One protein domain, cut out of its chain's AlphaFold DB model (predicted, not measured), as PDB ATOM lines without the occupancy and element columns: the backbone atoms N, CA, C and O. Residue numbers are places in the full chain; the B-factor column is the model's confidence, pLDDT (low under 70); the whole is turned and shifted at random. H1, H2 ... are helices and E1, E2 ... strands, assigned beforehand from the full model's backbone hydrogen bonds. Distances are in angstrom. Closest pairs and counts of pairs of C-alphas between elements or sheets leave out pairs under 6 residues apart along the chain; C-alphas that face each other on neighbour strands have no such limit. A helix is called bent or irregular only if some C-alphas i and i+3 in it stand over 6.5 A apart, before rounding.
ATOM      1  N   TYR A  84     153.246 216.987 174.685       95.50
ATOM      2  CA  TYR A  84     153.954 217.652 175.775       95.50
ATOM      3  C   TYR A  84     153.451 217.196 177.147       95.50
ATOM      4  O   TYR A  84     154.253 216.963 178.051       95.50
ATOM      5  N   ARG A  85     152.132 217.036 177.309       95.19
ATOM      6  CA  ARG A  85     151.552 216.525 178.559       95.19
ATOM      7  C   ARG A  85     152.072 215.121 178.869       95.19
ATOM      8  O   ARG A  85     152.512 214.885 179.994       95.19
ATOM      9  N   LYS A  86     152.087 214.232 177.872       96.38
ATOM     10  CA  LYS A  86     152.626 212.869 177.978       96.38
ATOM     11  C   LYS A  86     154.105 212.870 178.355       96.38
ATOM     12  O   LYS A  86     154.500 212.159 179.272       96.38
ATOM     13  N   LEU A  87     154.906 213.724 177.718       96.50
ATOM     14  CA  LEU A  87     156.330 213.877 178.015       96.50
ATOM     15  C   LEU A  87     156.580 214.327 179.466       96.50
ATOM     16  O   LEU A  87     157.394 213.728 180.169       96.50
ATOM     17  N   VAL A  88     155.863 215.348 179.946       97.06
ATOM     18  CA  VAL A  88     155.981 215.822 181.339       97.06
ATOM     19  C   VAL A  88     155.504 214.751 182.322       97.06
ATOM     20  O   VAL A  88     156.104 214.565 183.385       97.06
ATOM     21  N   PHE A  89     154.447 214.010 181.975       97.81
ATOM     22  CA  PHE A  89     153.965 212.907 182.800       97.81
ATOM     23  C   PHE A  89     154.992 211.777 182.890       97.81
ATOM     24  O   PHE A  89     155.281 211.321 183.991       97.81
ATOM     25  N   PHE A  90     155.612 211.398 181.772       97.69
ATOM     26  CA  PHE A  90     156.674 210.397 181.734       97.69
ATOM     27  C   PHE A  90     157.849 210.772 182.650       97.69
ATOM     28  O   PHE A  90     158.257 209.967 183.490       97.69
ATOM     29  N   ASN A  91     158.341 212.017 182.564       96.94
ATOM     30  CA  ASN A  91     159.389 212.516 183.465       96.94
ATOM     31  C   ASN A  91     158.970 212.396 184.940       96.94
ATOM     32  O   ASN A  91     159.753 211.981 185.793       96.94
ATOM     33  N   THR A  92     157.719 212.754 185.233       96.94
ATOM     34  CA  THR A  92     157.160 212.718 186.589       96.94
ATOM     35  C   THR A  92     157.068 211.290 187.115       96.94
ATOM     36  O   THR A  92     157.450 211.029 188.253       96.94
ATOM     37  N   ALA A  93     156.595 210.360 186.285       96.25
ATOM     38  CA  ALA A  93     156.496 208.955 186.635       96.25
ATOM     39  C   ALA A  93     157.879 208.368 186.936       96.25
ATOM     40  O   ALA A  93     158.069 207.775 187.994       96.25
ATOM     41  N   CYS A  94     158.868 208.628 186.078       94.62
ATOM     42  CA  CYS A  94     160.243 208.200 186.319       94.62
ATOM     43  C   CYS A  94     160.825 208.817 187.598       94.62
ATOM     44  O   CYS A  94     161.496 208.123 188.354       94.62
ATOM     45  N   PHE A  95     160.530 210.088 187.897       93.62
ATOM     46  CA  PHE A  95     160.959 210.725 189.146       93.62
ATOM     47  C   PHE A  95     160.385 210.025 190.388       93.62
ATOM     48  O   PHE A  95     161.112 209.775 191.356       93.62
ATOM     49  N   ILE A  96     159.088 209.702 190.365       93.25
ATOM     50  CA  ILE A  96     158.414 208.980 191.450       93.25
ATOM     51  C   ILE A  96     159.017 207.579 191.600       93.25
ATOM     52  O   ILE A  96     159.348 207.164 192.710       93.25
ATOM     53  N   LEU A  97     159.197 206.860 190.490       91.69
ATOM     54  CA  LEU A  97     159.742 205.503 190.480       91.69
ATOM     55  C   LEU A  97     161.184 205.486 190.987       91.69
ATOM     56  O   LEU A  97     161.468 204.765 191.935       91.69
ATOM     57  N   HIS A  98     162.058 206.357 190.482       89.81
ATOM     58  CA  HIS A  98     163.429 206.511 190.980       89.81
ATOM     59  C   HIS A  98     163.453 206.773 192.491       89.81
ATOM     60  O   HIS A  98     164.165 206.116 193.251       89.81
ATOM     61  N   SER A  99     162.608 207.696 192.956       86.25
ATOM     62  CA  SER A  99     162.486 207.997 194.380       86.25
ATOM     63  C   SER A  99     161.932 206.817 195.181       86.25
ATOM     64  O   SER A  99     162.226 206.712 196.365       86.25
ATOM     65  N   SER A 100     161.176 205.903 194.578       82.88
ATOM     66  CA  SER A 100     160.594 204.736 195.251       82.88
ATOM     67  C   SER A 100     161.542 203.536 195.282       82.88
ATOM     68  O   SER A 100     161.615 202.858 196.305       82.88
ATOM     69  N   CYS A 101     162.287 203.295 194.202       69.94
ATOM     70  CA  CYS A 101     163.105 202.098 194.003       69.94
ATOM     71  C   CYS A 101     164.353 202.036 194.895       69.94
ATOM     72  O   CYS A 101     164.852 200.944 195.163       69.94
ATOM     73  N   GLY A 102     164.832 203.174 195.406       65.19
ATOM     74  CA  GLY A 102     166.136 203.229 196.070       65.19
ATOM     75  C   GLY A 102     167.266 203.053 195.049       65.19
ATOM     76  O   GLY A 102     167.117 203.443 193.898       65.19
ATOM     77  N   CYS A 103     168.396 202.478 195.456       52.72
ATOM     78  CA  CYS A 103     169.590 202.299 194.617       52.72
ATOM     79  C   CYS A 103     169.620 200.982 193.807       52.72
ATOM     80  O   CYS A 103     170.695 200.555 193.394       52.72
ATOM     81  N   GLY A 104     168.473 200.322 193.598       59.00
ATOM     82  CA  GLY A 104     168.380 199.039 192.892       59.00
ATOM     83  C   GLY A 104     167.439 199.072 191.686       59.00
ATOM     84  O   GLY A 104     166.363 199.665 191.748       59.00
ATOM     85  N   VAL A 105     167.856 198.392 190.616       60.78
ATOM     86  CA  VAL A 105     167.069 198.118 189.405       60.78
ATOM     87  C   VAL A 105     165.907 197.168 189.753       60.78
ATOM     88  O   VAL A 105     166.121 196.179 190.457       60.78
ATOM     89  N   ARG A 106     164.678 197.469 189.309       69.81
ATOM     90  CA  ARG A 106     163.456 196.668 189.568       69.81
ATOM     91  C   ARG A 106     162.978 195.912 188.330       69.81
ATOM     92  O   ARG A 106     163.331 196.317 187.241       69.81
ATOM     93  N   GLY A 107     162.161 194.871 188.508       82.44
ATOM     94  CA  GLY A 107     161.708 193.919 187.477       82.44
ATOM     95  C   GLY A 107     161.321 194.501 186.108       82.44
ATOM     96  O   GLY A 107     162.200 194.864 185.324       82.44
ATOM     97  N   GLU A 108     160.031 194.516 185.781       90.31
ATOM     98  CA  GLU A 108     159.532 194.909 184.456       90.31
ATOM     99  C   GLU A 108     158.785 196.254 184.489       90.31
ATOM    100  O   GLU A 108     157.855 196.455 185.277       90.31
ATOM    101  N   LEU A 109     159.150 197.161 183.579       93.12
ATOM    102  CA  LEU A 109     158.393 198.376 183.269       93.12
ATOM    103  C   LEU A 109     157.717 198.252 181.903       93.12
ATOM    104  O   LEU A 109     158.390 198.078 180.890       93.12
ATOM    105  N   LEU A 110     156.403 198.470 181.861       95.69
ATOM    106  CA  LEU A 110     155.657 198.647 180.618       95.69
ATOM    107  C   LEU A 110     155.358 200.132 180.369       95.69
ATOM    108  O   LEU A 110     154.708 200.798 181.175       95.69
ATOM    109  N   ILE A 111     155.766 200.640 179.213       96.69
ATOM    110  CA  ILE A 111     155.443 201.983 178.729       96.69
ATOM    111  C   ILE A 111     154.413 201.845 177.608       96.69
ATOM    112  O   ILE A 111     154.699 201.242 176.578       96.69
ATOM    113  N   LYS A 112     153.219 202.416 177.777       97.00
ATOM    114  CA  LYS A 112     152.234 202.548 176.693       97.00
ATOM    115  C   LYS A 112     152.346 203.946 176.112       97.00
ATOM    116  O   LYS A 112     152.019 204.918 176.793       97.00
ATOM    117  N   ASP A 113     152.863 204.040 174.895       96.19
ATOM    118  CA  ASP A 113     153.122 205.302 174.207       96.19
ATOM    119  C   ASP A 113     152.865 205.146 172.707       96.19
ATOM    120  O   ASP A 113     153.782 204.962 171.900       96.19
ATOM    121  N   LYS A 114     151.590 205.231 172.317       94.25
ATOM    122  CA  LYS A 114     151.141 205.013 170.938       94.25
ATOM    123  C   LYS A 114     151.895 205.852 169.904       94.25
ATOM    124  O   LYS A 114     152.141 205.360 168.804       94.25
ATOM    125  N   ASN A 115     152.242 207.093 170.247       93.06
ATOM    126  CA  ASN A 115     152.775 208.086 169.312       93.06
ATOM    127  C   ASN A 115     154.273 208.367 169.501       93.06
ATOM    128  O   ASN A 115     154.789 209.281 168.861       93.06
ATOM    129  N   ALA A 116     154.965 207.618 170.365       94.31
ATOM    130  CA  ALA A 116     156.355 207.895 170.732       94.31
ATOM    131  C   ALA A 116     156.566 209.309 171.319       94.31
ATOM    132  O   ALA A 116     157.631 209.912 171.169       94.31
ATOM    133  N   SER A 117     155.553 209.842 172.014       93.69
ATOM    134  CA  SER A 117     155.543 211.200 172.573       93.69
ATOM    135  C   SER A 117     156.650 211.416 173.614       93.69
ATOM    136  O   SER A 117     157.123 212.541 173.790       93.69
ATOM    137  N   ALA A 118     157.065 210.353 174.311       93.69
ATOM    138  CA  ALA A 118     158.092 210.401 175.351       93.69
ATOM    139  C   ALA A 118     159.363 209.606 175.005       93.69
ATOM    140  O   ALA A 118     160.260 209.524 175.840       93.69
ATOM    141  N   ALA A 119     159.488 209.073 173.785       94.25
ATOM    142  CA  ALA A 119     160.563 208.148 173.413       94.25
ATOM    143  C   ALA A 119     161.976 208.701 173.674       94.25
ATOM    144  O   ALA A 119     162.830 208.021 174.231       94.25
ATOM    145  N   GLN A 120     162.199 209.989 173.397       92.00
ATOM    146  CA  GLN A 120     163.476 210.680 173.648       92.00
ATOM    147  C   GLN A 120     163.848 210.796 175.140       92.00
ATOM    148  O   GLN A 120     164.924 211.278 175.489       92.00
ATOM    149  N   ARG A 121     162.945 210.413 176.048       93.31
ATOM    150  CA  ARG A 121     163.154 210.410 177.501       93.31
ATOM    151  C   ARG A 121     163.378 209.003 178.055       93.31
ATOM    152  O   ARG A 121     163.622 208.887 179.253       93.31
ATOM    153  N   LEU A 122     163.359 207.965 177.214       93.06
ATOM    154  CA  LEU A 122     163.515 206.562 177.610       93.06
ATOM    155  C   LEU A 122     164.722 206.327 178.530       93.06
ATOM    156  O   LEU A 122     164.588 205.635 179.534       93.06
ATOM    157  N   GLY A 123     165.855 206.985 178.263       91.25
ATOM    158  CA  GLY A 123     167.076 206.867 179.072       91.25
ATOM    159  C   GLY A 123     166.924 207.233 180.557       91.25
ATOM    160  O   GLY A 123     167.765 206.853 181.360       91.25
ATOM    161  N   ILE A 124     165.853 207.925 180.972       91.38
ATOM    162  CA  ILE A 124     165.566 208.159 182.403       91.38
ATOM    163  C   ILE A 124     165.046 206.885 183.079       91.38
ATOM    164  O   ILE A 124     165.306 206.666 184.259       91.38
ATOM    165  N   ALA A 125     164.281 206.070 182.350       91.06
ATOM    166  CA  ALA A 125     163.680 204.848 182.867       91.06
ATOM    167  C   ALA A 125     164.668 203.674 182.874       91.06
ATOM    168  O   ALA A 125     164.581 202.824 183.756       91.06
ATOM    169  N   VAL A 126     165.616 203.657 181.929       89.69
ATOM    170  CA  VAL A 126     166.591 202.568 181.738       89.69
ATOM    171  C   VAL A 126     167.351 202.193 183.021       89.69
ATOM    172  O   VAL A 126     167.372 201.015 183.358       89.69
ATOM    173  N   PRO A 127     167.886 203.132 183.824       88.00
ATOM    174  CA  PRO A 127     168.575 202.781 185.068       88.00
ATOM    175  C   PRO A 127     167.656 202.273 186.188       88.00
ATOM    176  O   PRO A 127     168.147 201.853 187.234       88.00
ATOM    177  N   LEU A 128     166.333 202.382 186.034       87.06
ATOM    178  CA  LEU A 128     165.364 202.060 187.084       87.06
ATOM    179  C   LEU A 128     164.847 200.624 186.985       87.06
ATOM    180  O   LEU A 128     164.409 200.079 188.002       87.06
ATOM    181  N   PHE A 129     164.879 200.027 185.788       87.00
ATOM    182  CA  PHE A 129     164.260 198.733 185.508       87.00
ATOM    183  C   PHE A 129     165.163 197.777 184.730       87.00
ATOM    184  O   PHE A 129     165.984 198.207 183.928       87.00
ATOM    185  N   SER A 130     165.026 196.478 185.005       81.62
ATOM    186  CA  SER A 130     165.841 195.416 184.403       81.62
ATOM    187  C   SER A 130     165.288 194.944 183.064       81.62
ATOM    188  O   SER A 130     166.061 194.523 182.210       81.62
ATOM    189  N   ASP A 131     163.968 195.026 182.892       87.69
ATOM    190  CA  ASP A 131     163.272 194.777 181.634       87.69
ATOM    191  C   ASP A 131     162.353 195.972 181.350       87.69
ATOM    192  O   ASP A 131     161.602 196.419 182.225       87.69
ATOM    193  N   ILE A 132     162.438 196.522 180.140       92.12
ATOM    194  CA  ILE A 132     161.576 197.614 179.691       92.12
ATOM    195  C   ILE A 132     160.886 197.178 178.412       92.12
ATOM    196  O   ILE A 132     161.531 196.901 177.399       92.12
ATOM    197  N   ARG A 133     159.555 197.212 178.447       94.38
ATOM    198  CA  ARG A 133     158.706 197.031 177.278       94.38
ATOM    199  C   ARG A 133     158.046 198.327 176.876       94.38
ATOM    200  O   ARG A 133     157.553 199.076 177.718       94.38
ATOM    201  N   VAL A 134     157.977 198.557 175.577       95.38
ATOM    202  CA  VAL A 134     157.256 199.682 174.998       95.38
ATOM    203  C   VAL A 134     156.148 199.131 174.113       95.38
ATOM    204  O   VAL A 134     156.412 198.429 173.148       95.38
ATOM    205  N   ALA A 135     154.903 199.478 174.420       95.25
ATOM    206  CA  ALA A 135     153.765 199.264 173.541       95.25
ATOM    207  C   ALA A 135     153.519 200.553 172.748       95.25
ATOM    208  O   ALA A 135     153.070 201.560 173.304       95.25
ATOM    209  N   THR A 136     153.817 200.528 171.449       94.62
ATOM    210  CA  THR A 136     153.693 201.702 170.576       94.62
ATOM    211  C   THR A 136     153.088 201.352 169.216       94.62
ATOM    212  O   THR A 136     153.173 200.223 168.748       94.62
ATOM    213  N   SER A 137     152.452 202.328 168.561       93.56
ATOM    214  CA  SER A 137     152.101 202.244 167.133       93.56
ATOM    215  C   SER A 137     153.113 202.983 166.249       93.56
ATOM    216  O   SER A 137     152.921 203.052 165.038       93.56
ATOM    217  N   CYS A 138     154.167 203.547 166.846       93.00
ATOM    218  CA  CYS A 138     155.206 204.330 166.185       93.00
ATOM    219  C   CYS A 138     156.603 203.767 166.533       93.00
ATOM    220  O   CYS A 138     157.373 204.425 167.238       93.00
ATOM    221  N   PRO A 139     156.941 202.543 166.075       90.38
ATOM    222  CA  PRO A 139     158.206 201.886 166.423       90.38
ATOM    223  C   PRO A 139     159.430 202.686 165.959       90.38
ATOM    224  O   PRO A 139     160.416 202.787 166.687       90.38
ATOM    225  N   ASP A 140     159.337 203.354 164.806       92.31
ATOM    226  CA  ASP A 140     160.405 204.216 164.285       92.31
ATOM    227  C   ASP A 140     160.783 205.331 165.271       92.31
ATOM    228  O   ASP A 140     161.955 205.687 165.378       92.31
ATOM    229  N   GLY A 141     159.821 205.844 166.049       91.94
ATOM    230  CA  GLY A 141     160.072 206.857 167.077       91.94
ATOM    231  C   GLY A 141     160.930 206.361 168.247       91.94
ATOM    232  O   GLY A 141     161.577 207.173 168.910       91.94
ATOM    233  N   TYR A 142     160.969 205.044 168.474       92.88
ATOM    234  CA  TYR A 142     161.761 204.390 169.515       92.88
ATOM    235  C   TYR A 142     163.070 203.775 169.009       92.88
ATOM    236  O   TYR A 142     163.928 203.493 169.836       92.88
ATOM    237  N   SER A 143     163.271 203.639 167.693       90.75
ATOM    238  CA  SER A 143     164.491 203.060 167.098       90.75
ATOM    239  C   SER A 143     165.787 203.608 167.720       90.75
ATOM    240  O   SER A 143     166.518 202.880 168.386       90.75
ATOM    241  N   HIS A 144     166.011 204.916 167.600       92.38
ATOM    242  CA  HIS A 144     167.211 205.567 168.119       92.38
ATOM    243  C   HIS A 144     167.284 205.595 169.663       92.38
ATOM    244  O   HIS A 144     168.344 205.308 170.212       92.38
ATOM    245  N   PRO A 145     166.195 205.881 170.411       92.62
ATOM    246  CA  PRO A 145     166.201 205.722 171.868       92.62
ATOM    247  C   PRO A 145     166.572 204.319 172.370       92.62
ATOM    248  O   PRO A 145     167.224 204.218 173.405       92.62
ATOM    249  N   ILE A 146     166.164 203.257 171.669       91.62
ATOM    250  CA  ILE A 146     166.499 201.869 172.023       91.62
ATOM    251  C   ILE A 146     167.981 201.587 171.757       91.62
ATOM    252  O   ILE A 146     168.647 201.013 172.616       91.62
ATOM    253  N   GLU A 147     168.511 202.031 170.615       90.25
ATOM    254  CA  GLU A 147     169.948 201.949 170.317       90.25
ATOM    255  C   GLU A 147     170.773 202.653 171.401       90.25
ATOM    256  O   GLU A 147     171.662 202.046 171.991       90.25
ATOM    257  N   ASN A 148     170.405 203.887 171.761       90.69
ATOM    258  CA  ASN A 148     171.092 204.638 172.812       90.69
ATOM    259  C   ASN A 148     170.981 203.953 174.183       90.69
ATOM    260  O   ASN A 148     171.931 203.982 174.958       90.69
ATOM    261  N   ALA A 149     169.848 203.315 174.499       88.75
ATOM    262  CA  ALA A 149     169.702 202.555 175.740       88.75
ATOM    263  C   ALA A 149     170.680 201.366 175.806       88.75
ATOM    264  O   ALA A 149     171.269 201.102 176.858       88.75
ATOM    265  N   MET A 150     170.887 200.684 174.680       88.56
ATOM    266  CA  MET A 150     171.853 199.595 174.568       88.56
ATOM    267  C   MET A 150     173.295 200.111 174.634       88.56
ATOM    268  O   MET A 150     174.103 199.562 175.379       88.56
ATOM    269  N   ASP A 151     173.613 201.184 173.914       89.00
ATOM    270  CA  ASP A 151     174.971 201.735 173.841       89.00
ATOM    271  C   ASP A 151     175.417 202.388 175.160       89.00
ATOM    272  O   ASP A 151     176.555 202.204 175.594       89.00
ATOM    273  N   GLU A 152     174.531 203.141 175.819       87.94
ATOM    274  CA  GLU A 152     174.858 203.881 177.045       87.94
ATOM    275  C   GLU A 152     174.725 203.026 178.312       87.94
ATOM    276  O   GLU A 152     175.490 203.212 179.261       87.94
ATOM    277  N   PHE A 153     173.765 202.094 178.347       84.00
ATOM    278  CA  PHE A 153     173.422 201.348 179.564       84.00
ATOM    279  C   PHE A 153     173.509 199.825 179.414       84.00
ATOM    280  O   PHE A 153     173.340 199.117 180.406       84.00
ATOM    281  N   GLY A 154     173.760 199.298 178.210       82.62
ATOM    282  CA  GLY A 154     173.726 197.854 177.950       82.62
ATOM    283  C   GLY A 154     172.332 197.242 178.107       82.62
ATOM    284  O   GLY A 154     172.220 196.044 178.367       82.62
ATOM    285  N   ALA A 155     171.278 198.059 178.021       83.62
ATOM    286  CA  ALA A 155     169.911 197.645 178.297       83.62
ATOM    287  C   ALA A 155     169.153 197.308 177.010       83.62
ATOM    288  O   ALA A 155     169.088 198.112 176.081       83.62
ATOM    289  N   ALA A 156     168.518 196.136 176.990       83.31
ATOM    290  CA  ALA A 156     167.578 195.774 175.941       83.31
ATOM    291  C   ALA A 156     166.194 196.354 176.258       83.31
ATOM    292  O   ALA A 156     165.700 196.233 177.378       83.31
ATOM    293  N   VAL A 157     165.562 196.954 175.252       86.88
ATOM    294  CA  VAL A 157     164.186 197.447 175.331       86.88
ATOM    295  C   VAL A 157     163.371 196.699 174.289       86.88
ATOM    296  O   VAL A 157     163.732 196.670 173.113       86.88
ATOM    297  N   LEU A 158     162.298 196.053 174.732       87.19
ATOM    298  CA  LEU A 158     161.486 195.173 173.902       87.19
ATOM    299  C   LEU A 158     160.220 195.893 173.431       87.19
ATOM    300  O   LEU A 158     159.604 196.651 174.178       87.19
ATOM    301  N   ASP A 159     159.792 195.617 172.204       83.69
ATOM    302  CA  ASP A 159     158.467 196.022 171.727       83.69
ATOM    303  C   ASP A 159     157.411 195.015 172.215       83.69
ATOM    304  O   ASP A 159     157.618 193.797 172.143       83.69
ATOM    305  N   GLY A 160     156.284 195.509 172.730       83.19
ATOM    306  CA  GLY A 160     155.125 194.681 173.062       83.19
ATOM    307  C   GLY A 160     154.381 195.049 174.346       83.19
ATOM    308  O   GLY A 160     154.700 195.998 175.058       83.19
ATOM    309  N   ILE A 161     153.344 194.260 174.634       83.94
ATOM    310  CA  ILE A 161     152.487 194.380 175.822       83.94
ATOM    311  C   ILE A 161     152.889 193.296 176.831       83.94
ATOM    312  O   ILE A 161     153.251 192.190 176.434       83.94
ATOM    313  N   SER A 162     152.793 193.608 178.123       81.19
ATOM    314  CA  SER A 162     152.916 192.647 179.225       81.19
ATOM    315  C   SER A 162     151.722 192.779 180.169       81.19
ATOM    316  O   SER A 162     151.315 193.894 180.506       81.19
ATOM    317  N   ASP A 163     151.172 191.642 180.596       76.50
ATOM    318  CA  ASP A 163     150.099 191.577 181.597       76.50
ATOM    319  C   ASP A 163     150.646 191.500 183.037       76.50
ATOM    320  O   ASP A 163     149.876 191.580 183.993       76.50
ATOM    321  N   SER A 164     151.968 191.359 183.204       80.56
ATOM    322  CA  SER A 164     152.631 191.106 184.492       80.56
ATOM    323  C   SER A 164     153.626 192.187 184.922       80.56
ATOM    324  O   SER A 164     154.388 191.956 185.857       80.56
ATOM    325  N   ALA A 165     153.633 193.349 184.266       87.75
ATOM    326  CA  ALA A 165     154.597 194.405 184.562       87.75
ATOM    327  C   ALA A 165     154.455 194.948 185.999       87.75
ATOM    328  O   ALA A 165     153.353 195.271 186.453       87.75
ATOM    329  N   ASP A 166     155.585 195.122 186.692       88.88
ATOM    330  CA  ASP A 166     155.648 195.662 188.060       88.88
ATOM    331  C   ASP A 166     155.260 197.148 188.122       88.88
ATOM    332  O   ASP A 166     154.759 197.656 189.136       88.88
ATOM    333  N   ALA A 167     155.520 197.866 187.029       92.38
ATOM    334  CA  ALA A 167     155.105 199.242 186.834       92.38
ATOM    335  C   ALA A 167     154.582 199.457 185.410       92.38
ATOM    336  O   ALA A 167     155.128 198.932 184.439       92.38
ATOM    337  N   VAL A 168     153.548 200.287 185.280       95.44
ATOM    338  CA  VAL A 168     152.990 200.695 183.988       95.44
ATOM    339  C   VAL A 168     152.929 202.214 183.916       95.44
ATOM    340  O   VAL A 168     152.246 202.850 184.720       95.44
ATOM    341  N   ILE A 169     153.606 202.795 182.927       96.81
ATOM    342  CA  ILE A 169     153.428 204.195 182.528       96.81
ATOM    343  C   ILE A 169     152.507 204.200 181.310       96.81
ATOM    344  O   ILE A 169     152.918 203.861 180.204       96.81
ATOM    345  N   ASP A 170     151.248 204.567 181.518       96.81
ATOM    346  CA  ASP A 170     150.226 204.631 180.478       96.81
ATOM    347  C   ASP A 170     150.031 206.076 180.001       96.81
ATOM    348  O   ASP A 170     149.333 206.872 180.640       96.81
ATOM    349  N   LEU A 171     150.668 206.405 178.871       97.06
ATOM    350  CA  LEU A 171     150.556 207.701 178.195       97.06
ATOM    351  C   LEU A 171     149.401 207.744 177.185       97.06
ATOM    352  O   LEU A 171     149.148 208.788 176.585       97.06
ATOM    353  N   ASP A 172     148.709 206.627 176.965       94.19
ATOM    354  CA  ASP A 172     147.589 206.540 176.029       94.19
ATOM    355  C   ASP A 172     146.249 206.818 176.716       94.19
ATOM    356  O   ASP A 172     145.307 207.308 176.087       94.19
ATOM    357  N   SER A 173     146.173 206.578 178.027       92.69
ATOM    358  CA  SER A 173     145.082 207.048 178.877       92.69
ATOM    359  C   SER A 173     145.016 208.585 178.935       92.69
ATOM    360  O   SER A 173     146.026 209.284 178.939       92.69
ATOM    361  N   SER A 174     143.799 209.127 179.055       88.88
ATOM    362  CA  SER A 174     143.570 210.542 179.370       88.88
ATOM    363  C   SER A 174     142.629 210.655 180.580       88.88
ATOM    364  O   SER A 174     141.446 210.338 180.445       88.88
ATOM    365  N   PRO A 175     143.109 211.099 181.758       90.88
ATOM    366  CA  PRO A 175     144.487 211.525 182.038       90.88
ATOM    367  C   PRO A 175     145.495 210.365 181.968       90.88
ATOM    368  O   PRO A 175     145.107 209.211 182.165       90.88
ATOM    369  N   GLU A 176     146.767 210.687 181.713       96.00
ATOM    370  CA  GLU A 176     147.883 209.734 181.756       96.00
ATOM    371  C   GLU A 176     148.007 209.127 183.159       96.00
ATOM    372  O   GLU A 176     147.666 209.779 184.158       96.00
ATOM    373  N   LYS A 177     148.469 207.873 183.238       96.31
ATOM    374  CA  LYS A 177     148.472 207.084 184.478       96.31
ATOM    375  C   LYS A 177     149.816 206.427 184.746       96.31
ATOM    376  O   LYS A 177     150.452 205.900 183.843       96.31
ATOM    377  N   LEU A 178     150.202 206.404 186.014       96.31
ATOM    378  CA  LEU A 178     151.257 205.548 186.543       96.31
ATOM    379  C   LEU A 178     150.592 204.518 187.450       96.31
ATOM    380  O   LEU A 178     149.904 204.903 188.396       96.31
ATOM    381  N   VAL A 179     150.812 203.237 187.168       93.75
ATOM    382  CA  VAL A 179     150.383 202.119 188.012       93.75
ATOM    383  C   VAL A 179     151.622 201.437 188.575       93.75
ATOM    384  O   VAL A 179     152.479 201.021 187.804       93.75
ATOM    385  N   CYS A 180     151.749 201.344 189.897       90.81
ATOM    386  CA  CYS A 180     152.858 200.635 190.546       90.81
ATOM    387  C   CYS A 180     152.515 200.332 192.010       90.81
ATOM    388  O   CYS A 180     151.959 201.189 192.694       90.81
ATOM    389  N   GLY A 181     152.835 199.129 192.501       83.94
ATOM    390  CA  GLY A 181     152.588 198.752 193.902       83.94
ATOM    391  C   GLY A 181     151.112 198.858 194.313       83.94
ATOM    392  O   GLY A 181     150.806 199.337 195.398       83.94
ATOM    393  N   GLY A 182     150.181 198.520 193.415       85.56
ATOM    394  CA  GLY A 182     148.736 198.659 193.649       85.56
ATOM    395  C   GLY A 182     148.211 200.102 193.650       85.56
ATOM    396  O   GLY A 182     147.006 200.314 193.779       85.56
ATOM    397  N   GLU A 183     149.083 201.095 193.470       91.88
ATOM    398  CA  GLU A 183     148.714 202.504 193.414       91.88
ATOM    399  C   GLU A 183     148.517 202.988 191.982       91.88
ATOM    400  O   GLU A 183     149.209 202.551 191.062       91.88
ATOM    401  N   VAL A 184     147.584 203.930 191.807       95.00
ATOM    402  CA  VAL A 184     147.313 204.594 190.526       95.00
ATOM    403  C   VAL A 184     147.402 206.104 190.706       95.00
ATOM    404  O   VAL A 184     146.634 206.698 191.472       95.00
ATOM    405  N   PHE A 185     148.310 206.725 189.959       96.31
ATOM    406  CA  PHE A 185     148.525 208.168 189.959       96.31
ATOM    407  C   PHE A 185     148.215 208.767 188.592       96.31
ATOM    408  O   PHE A 185     148.578 208.185 187.574       96.31
ATOM    409  N   THR A 186     147.589 209.944 188.560       96.88
ATOM    410  CA  THR A 186     147.308 210.687 187.321       96.88
ATOM    411  C   THR A 186     147.952 212.066 187.314       96.88
ATOM    412  O   THR A 186     148.260 212.627 188.370       96.88
ATOM    413  N   ALA A 187     148.126 212.627 186.115       92.44
ATOM    414  CA  ALA A 187     148.678 213.964 185.900       92.44
ATOM    415  C   ALA A 187     147.964 215.038 186.742       92.44
ATOM    416  O   ALA A 187     146.738 215.029 186.841       92.44
ATOM    417  N   GLY A 188     148.735 215.955 187.335       91.44
ATOM    418  CA  GLY A 188     148.216 217.065 188.135       91.44
ATOM    419  C   GLY A 188     148.626 218.427 187.588       91.44
ATOM    420  O   GLY A 188     148.429 218.709 186.407       91.44
ATOM    421  N   LYS A 189     149.194 219.294 188.432       91.25
ATOM    422  CA  LYS A 189     149.640 220.641 188.032       91.25
ATOM    423  C   LYS A 189     151.147 220.723 187.925       91.25
ATOM    424  O   LYS A 189     151.874 220.044 188.648       91.25
ATOM    425  N   ILE A 190     151.608 221.595 187.038       94.56
ATOM    426  CA  ILE A 190     153.019 221.950 186.914       94.56
ATOM    427  C   ILE A 190     153.287 223.294 187.587       94.56
ATOM    428  O   ILE A 190     152.410 224.154 187.661       94.56
ATOM    429  N   GLN A 224     162.251 219.175 180.397       93.38
ATOM    430  CA  GLN A 224     162.735 218.631 181.667       93.38
ATOM    431  C   GLN A 224     161.734 218.809 182.813       93.38
ATOM    432  O   GLN A 224     162.012 218.389 183.934       93.38
ATOM    433  N   LEU A 225     160.589 219.455 182.569       95.94
ATOM    434  CA  LEU A 225     159.607 219.678 183.620       95.94
ATOM    435  C   LEU A 225     158.953 218.370 184.074       95.94
ATOM    436  O   LEU A 225     158.732 217.445 183.290       95.94
ATOM    437  N   CYS A 226     158.595 218.367 185.356       95.94
ATOM    438  CA  CYS A 226     157.714 217.399 185.994       95.94
ATOM    439  C   CYS A 226     156.473 218.126 186.527       95.94
ATOM    440  O   CYS A 226     156.493 219.338 186.775       95.94
ATOM    441  N   PHE A 227     155.401 217.379 186.760       96.19
ATOM    442  CA  PHE A 227     154.289 217.847 187.574       96.19
ATOM    443  C   PHE A 227     154.762 218.101 189.008       96.19
ATOM    444  O   PHE A 227     155.494 217.303 189.577       96.19
ATOM    445  N   SER A 228     154.351 219.219 189.601       93.12
ATOM    446  CA  SER A 228     154.609 219.534 191.011       93.12
ATOM    447  C   SER A 228     153.640 218.815 191.953       93.12
ATOM    448  O   SER A 228     153.976 218.551 193.106       93.12
ATOM    449  N   GLU A 229     152.449 218.479 191.456       93.31
ATOM    450  CA  GLU A 229     151.453 217.655 192.142       93.31
ATOM    451  C   GLU A 229     150.890 216.609 191.178       93.31
ATOM    452  O   GLU A 229     150.763 216.866 189.982       93.31
ATOM    453  N   ILE A 230     150.517 215.452 191.709       95.38
ATOM    454  CA  ILE A 230     149.800 214.388 190.994       95.38
ATOM    455  C   ILE A 230     148.522 214.049 191.759       95.38
ATOM    456  O   ILE A 230     148.384 214.415 192.926       95.38
ATOM    457  N   TYR A 231     147.585 213.346 191.131       96.00
ATOM    458  CA  TYR A 231     146.350 212.929 191.794       96.00
ATOM    459  C   TYR A 231     146.334 211.430 192.079       96.00
ATOM    460  O   TYR A 231     146.751 210.629 191.247       96.00
ATOM    461  N   ARG A 232     145.777 211.057 193.233       94.56
ATOM    462  CA  ARG A 232     145.416 209.680 193.601       94.56
ATOM    463  C   ARG A 232     143.945 209.668 194.003       94.56
ATOM    464  O   ARG A 232     143.565 210.364 194.944       94.56
ATOM    465  N   GLY A 233     143.098 208.943 193.271       89.75
ATOM    466  CA  GLY A 233     141.646 208.945 193.517       89.75
ATOM    467  C   GLY A 233     141.029 210.356 193.522       89.75
ATOM    468  O   GLY A 233     140.156 210.646 194.336       89.75
ATOM    469  N   GLY A 234     141.552 211.262 192.685       89.62
ATOM    470  CA  GLY A 234     141.129 212.666 192.602       89.62
ATOM    471  C   GLY A 234     141.688 213.602 193.684       89.62
ATOM    472  O   GLY A 234     141.423 214.800 193.632       89.62
ATOM    473  N   LYS A 235     142.472 213.106 194.653       93.94
ATOM    474  CA  LYS A 235     143.084 213.939 195.704       93.94
ATOM    475  C   LYS A 235     144.515 214.341 195.337       93.94
ATOM    476  O   LYS A 235     145.266 213.467 194.900       93.94
ATOM    477  N   PRO A 236     144.902 215.622 195.500       95.38
ATOM    478  CA  PRO A 236     146.255 216.079 195.198       95.38
ATOM    479  C   PRO A 236     147.267 215.455 196.156       95.38
ATOM    480  O   PRO A 236     147.012 215.322 197.354       95.38
ATOM    481  N   LEU A 237     148.427 215.107 195.615       95.31
ATOM    482  CA  LEU A 237     149.531 214.488 196.327       95.31
ATOM    483  C   LEU A 237     150.859 215.061 195.819       95.31
ATOM    484  O   LEU A 237     151.035 215.299 194.623       95.31
ATOM    485  N   SER A 238     151.810 215.270 196.730       94.44
ATOM    486  CA  SER A 238     153.178 215.622 196.347       94.44
ATOM    487  C   SER A 238     153.904 214.404 195.769       94.44
ATOM    488  O   SER A 238     153.612 213.263 196.134       94.44
ATOM    489  N   LEU A 239     154.904 214.631 194.911       93.44
ATOM    490  CA  LEU A 239     155.697 213.535 194.331       93.44
ATOM    491  C   LEU A 239     156.394 212.682 195.399       93.44
ATOM    492  O   LEU A 239     156.508 211.465 195.263       93.44
ATOM    493  N   ARG A 240     156.835 213.318 196.493       91.94
ATOM    494  CA  ARG A 240     157.458 212.623 197.623       91.94
ATOM    495  C   ARG A 240     156.475 211.673 198.304       91.94
ATOM    496  O   ARG A 240     156.806 210.509 198.491       91.94
ATOM    497  N   ALA A 241     155.270 212.149 198.614       92.31
ATOM    498  CA  ALA A 241     154.253 211.317 199.248       92.31
ATOM    499  C   ALA A 241     153.803 210.172 198.323       92.31
ATOM    500  O   ALA A 241     153.588 209.059 198.791       92.31
ATOM    501  N   ALA A 242     153.735 210.405 197.008       91.88
ATOM    502  CA  ALA A 242     153.484 209.342 196.034       91.88
ATOM    503  C   ALA A 242     154.564 208.252 196.071       91.88
ATOM    504  O   ALA A 242     154.250 207.064 196.079       91.88
ATOM    505  N   SER A 243     155.829 208.664 196.156       90.44
ATOM    506  CA  SER A 243     156.963 207.738 196.208       90.44
ATOM    507  C   SER A 243     156.976 206.908 197.499       90.44
ATOM    508  O   SER A 243     157.289 205.720 197.493       90.44
ATOM    509  N   GLU A 244     156.608 207.524 198.625       89.94
ATOM    510  CA  GLU A 244     156.488 206.843 199.919       89.94
ATOM    511  C   GLU A 244     155.367 205.790 199.910       89.94
ATOM    512  O   GLU A 244     155.570 204.694 200.428       89.94
ATOM    513  N   LEU A 245     154.230 206.066 199.260       89.12
ATOM    514  CA  LEU A 245     153.145 205.086 199.116       89.12
ATOM    515  C   LEU A 245     153.586 203.847 198.330       89.12
ATOM    516  O   LEU A 245     153.364 202.734 198.793       89.12
ATOM    517  N   ILE A 246     154.268 204.026 197.192       87.31
ATOM    518  CA  ILE A 246     154.769 202.897 196.388       87.31
ATOM    519  C   ILE A 246     155.732 202.025 197.205       87.31
ATOM    520  O   ILE A 246     155.691 200.799 197.112       87.31
ATOM    521  N   ARG A 247     156.604 202.640 198.016       81.56
ATOM    522  CA  ARG A 247     157.525 201.901 198.896       81.56
ATOM    523  C   ARG A 247     156.787 201.062 199.932       81.56
ATOM    524  O   ARG A 247     157.168 199.917 200.140       81.56
ATOM    525  N   LEU A 248     155.765 201.630 200.571       64.06
ATOM    526  CA  LEU A 248     154.983 200.940 201.597       64.06
ATOM    527  C   LEU A 248     154.200 199.761 201.017       64.06
ATOM    528  O   LEU A 248     154.156 198.710 201.643       64.06
ATOM    529  N   SER A 249     153.650 199.902 199.813       64.06
ATOM    530  CA  SER A 249     152.930 198.811 199.148       64.06
ATOM    531  C   SER A 249     153.833 197.678 198.649       64.06
ATOM    532  O   SER A 249     153.341 196.594 198.356       64.06
ATOM    533  N   ALA A 250     155.140 197.922 198.520       64.25
ATOM    534  CA  ALA A 250     156.127 196.914 198.134       64.25
ATOM    535  C   ALA A 250     156.740 196.169 199.338       64.25
ATOM    536  O   ALA A 250     157.543 195.258 199.134       64.25
ATOM    537  N   ALA A 251     156.410 196.563 200.574       56.31
ATOM    538  CA  ALA A 251     156.823 195.842 201.774       56.31
ATOM    539  C   ALA A 251     155.880 194.639 202.003       56.31
ATOM    540  O   ALA A 251     154.665 194.838 201.981       56.31
TER     541      ALA A 251
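Overview. This is residues 84 to 190 and 224 to 251 of the 252 residues of an uncharacterized protein of Oscillospiraceae bacterium (UniProt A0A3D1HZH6). A strongly twisted sheet of eight strands curls round the long helix H1, with H3 near its E3 end, H4 packed over E6 and E7 towards its other end, and short H2 between H1 and H3. The arrangement has two layers, with H1, H3 and H4 on one face of the sheet. The 135 printed residues hold four named helices and eight named strands, in the order H1 E1 H2 E2 H3 E3 E4 E5 E6 E7 E8 H4; the class is mixed, helices and strands. The sheet, E3 E2 E1 E4 E5 E6 E7 E8, is mixed, parallel from E3 to E4 and antiparallel beyond. The whole is compact and rounded, with a radius of gyration of the C-alphas of 13.7 A and spans of 38 by 30 by 28 A.

Arrangement. E1, residues 106 to 112, and E2, residues 129 to 135, are parallel, with N 133 and O 109 2.8 A apart. Edge strand E3, residues 157 to 159, is parallel to E2, with N 158 and O 132 2.9 A apart. E4, residues 167 to 170, is parallel to E1, with N 110 and O 167 2.9 A apart. E4, E5, residues 177 to 180, and E6, residues 183 to 187, form a meander, each strand the antiparallel neighbour of the one before; N 168 and O 179 are 2.8 A apart, N 178 and O 185 2.9 A. E7, residues 229 to 232, is antiparallel to E6, with N 186 and O 231 2.9 A apart, and forms a hairpin with edge strand E8, residues 235 to 238, with N 237 and O 230 2.8 A apart. The sheet curls round H1, residues 84 to 101; the closest C-alphas of H1 and E5 are those of Ala 93 and Leu 178, 6.3 A. H1 touches H4, residues 239 to 249, at a steep tilt of 50 degrees, closest at the C-alphas of Ser 100 and Ser 243, 4.8 A. H4's height over the sheet is 9.0 A. H2, residues 119 to 124, only grazes the sheet; it touches residues 87 to 94 of H1 at a shallow tilt of 18 degrees, closest at the C-alphas of Cys 94 and Ile 124, 6.6 A. H3, residues 139 to 153, touches H2 at a shallow tilt of 23 degrees, closest at the C-alphas of Ala 119 and Tyr 142, 5.5 A. E1, H2, E2 and E2, H3, E3 are strand-helix-strand units, parallel neighbour strands with a helix between, with right-handed crossovers. Every O i to N i+4 pair is within hydrogen-bond range in H1 and H4, 9 of 11 in H3 and 0 of 2 in H2, where 2 of 3 O i to N i+3 pairs are.

Along the chain. H1 begins at C-alpha 84, (153.954, 217.652, 175.775), and is 25.7 A long from first to last C-alpha; H3 is 20.1 A, E1 18.1 A and E2 15.9 A. H4, 15.7 A, ends at C-alpha 249, (152.930, 198.811, 199.148). H2 and H3 are irregular: C-alphas 120 and 123 are 7.5 A apart, C-alphas 141 and 144 7.3 A.

Size, cuts and confidence. The C-alphas farthest apart, of Asp 151 and Lys 235, are 40.5 A apart. Residues 191 to 223 are not printed, and C-alphas 190 and 224 are 11.5 A apart across the cut. Of the links printed whole, none is long. The mean pLDDT of the printed part is 89.4; residues 101 to 106 and 248 to 251 are under 70.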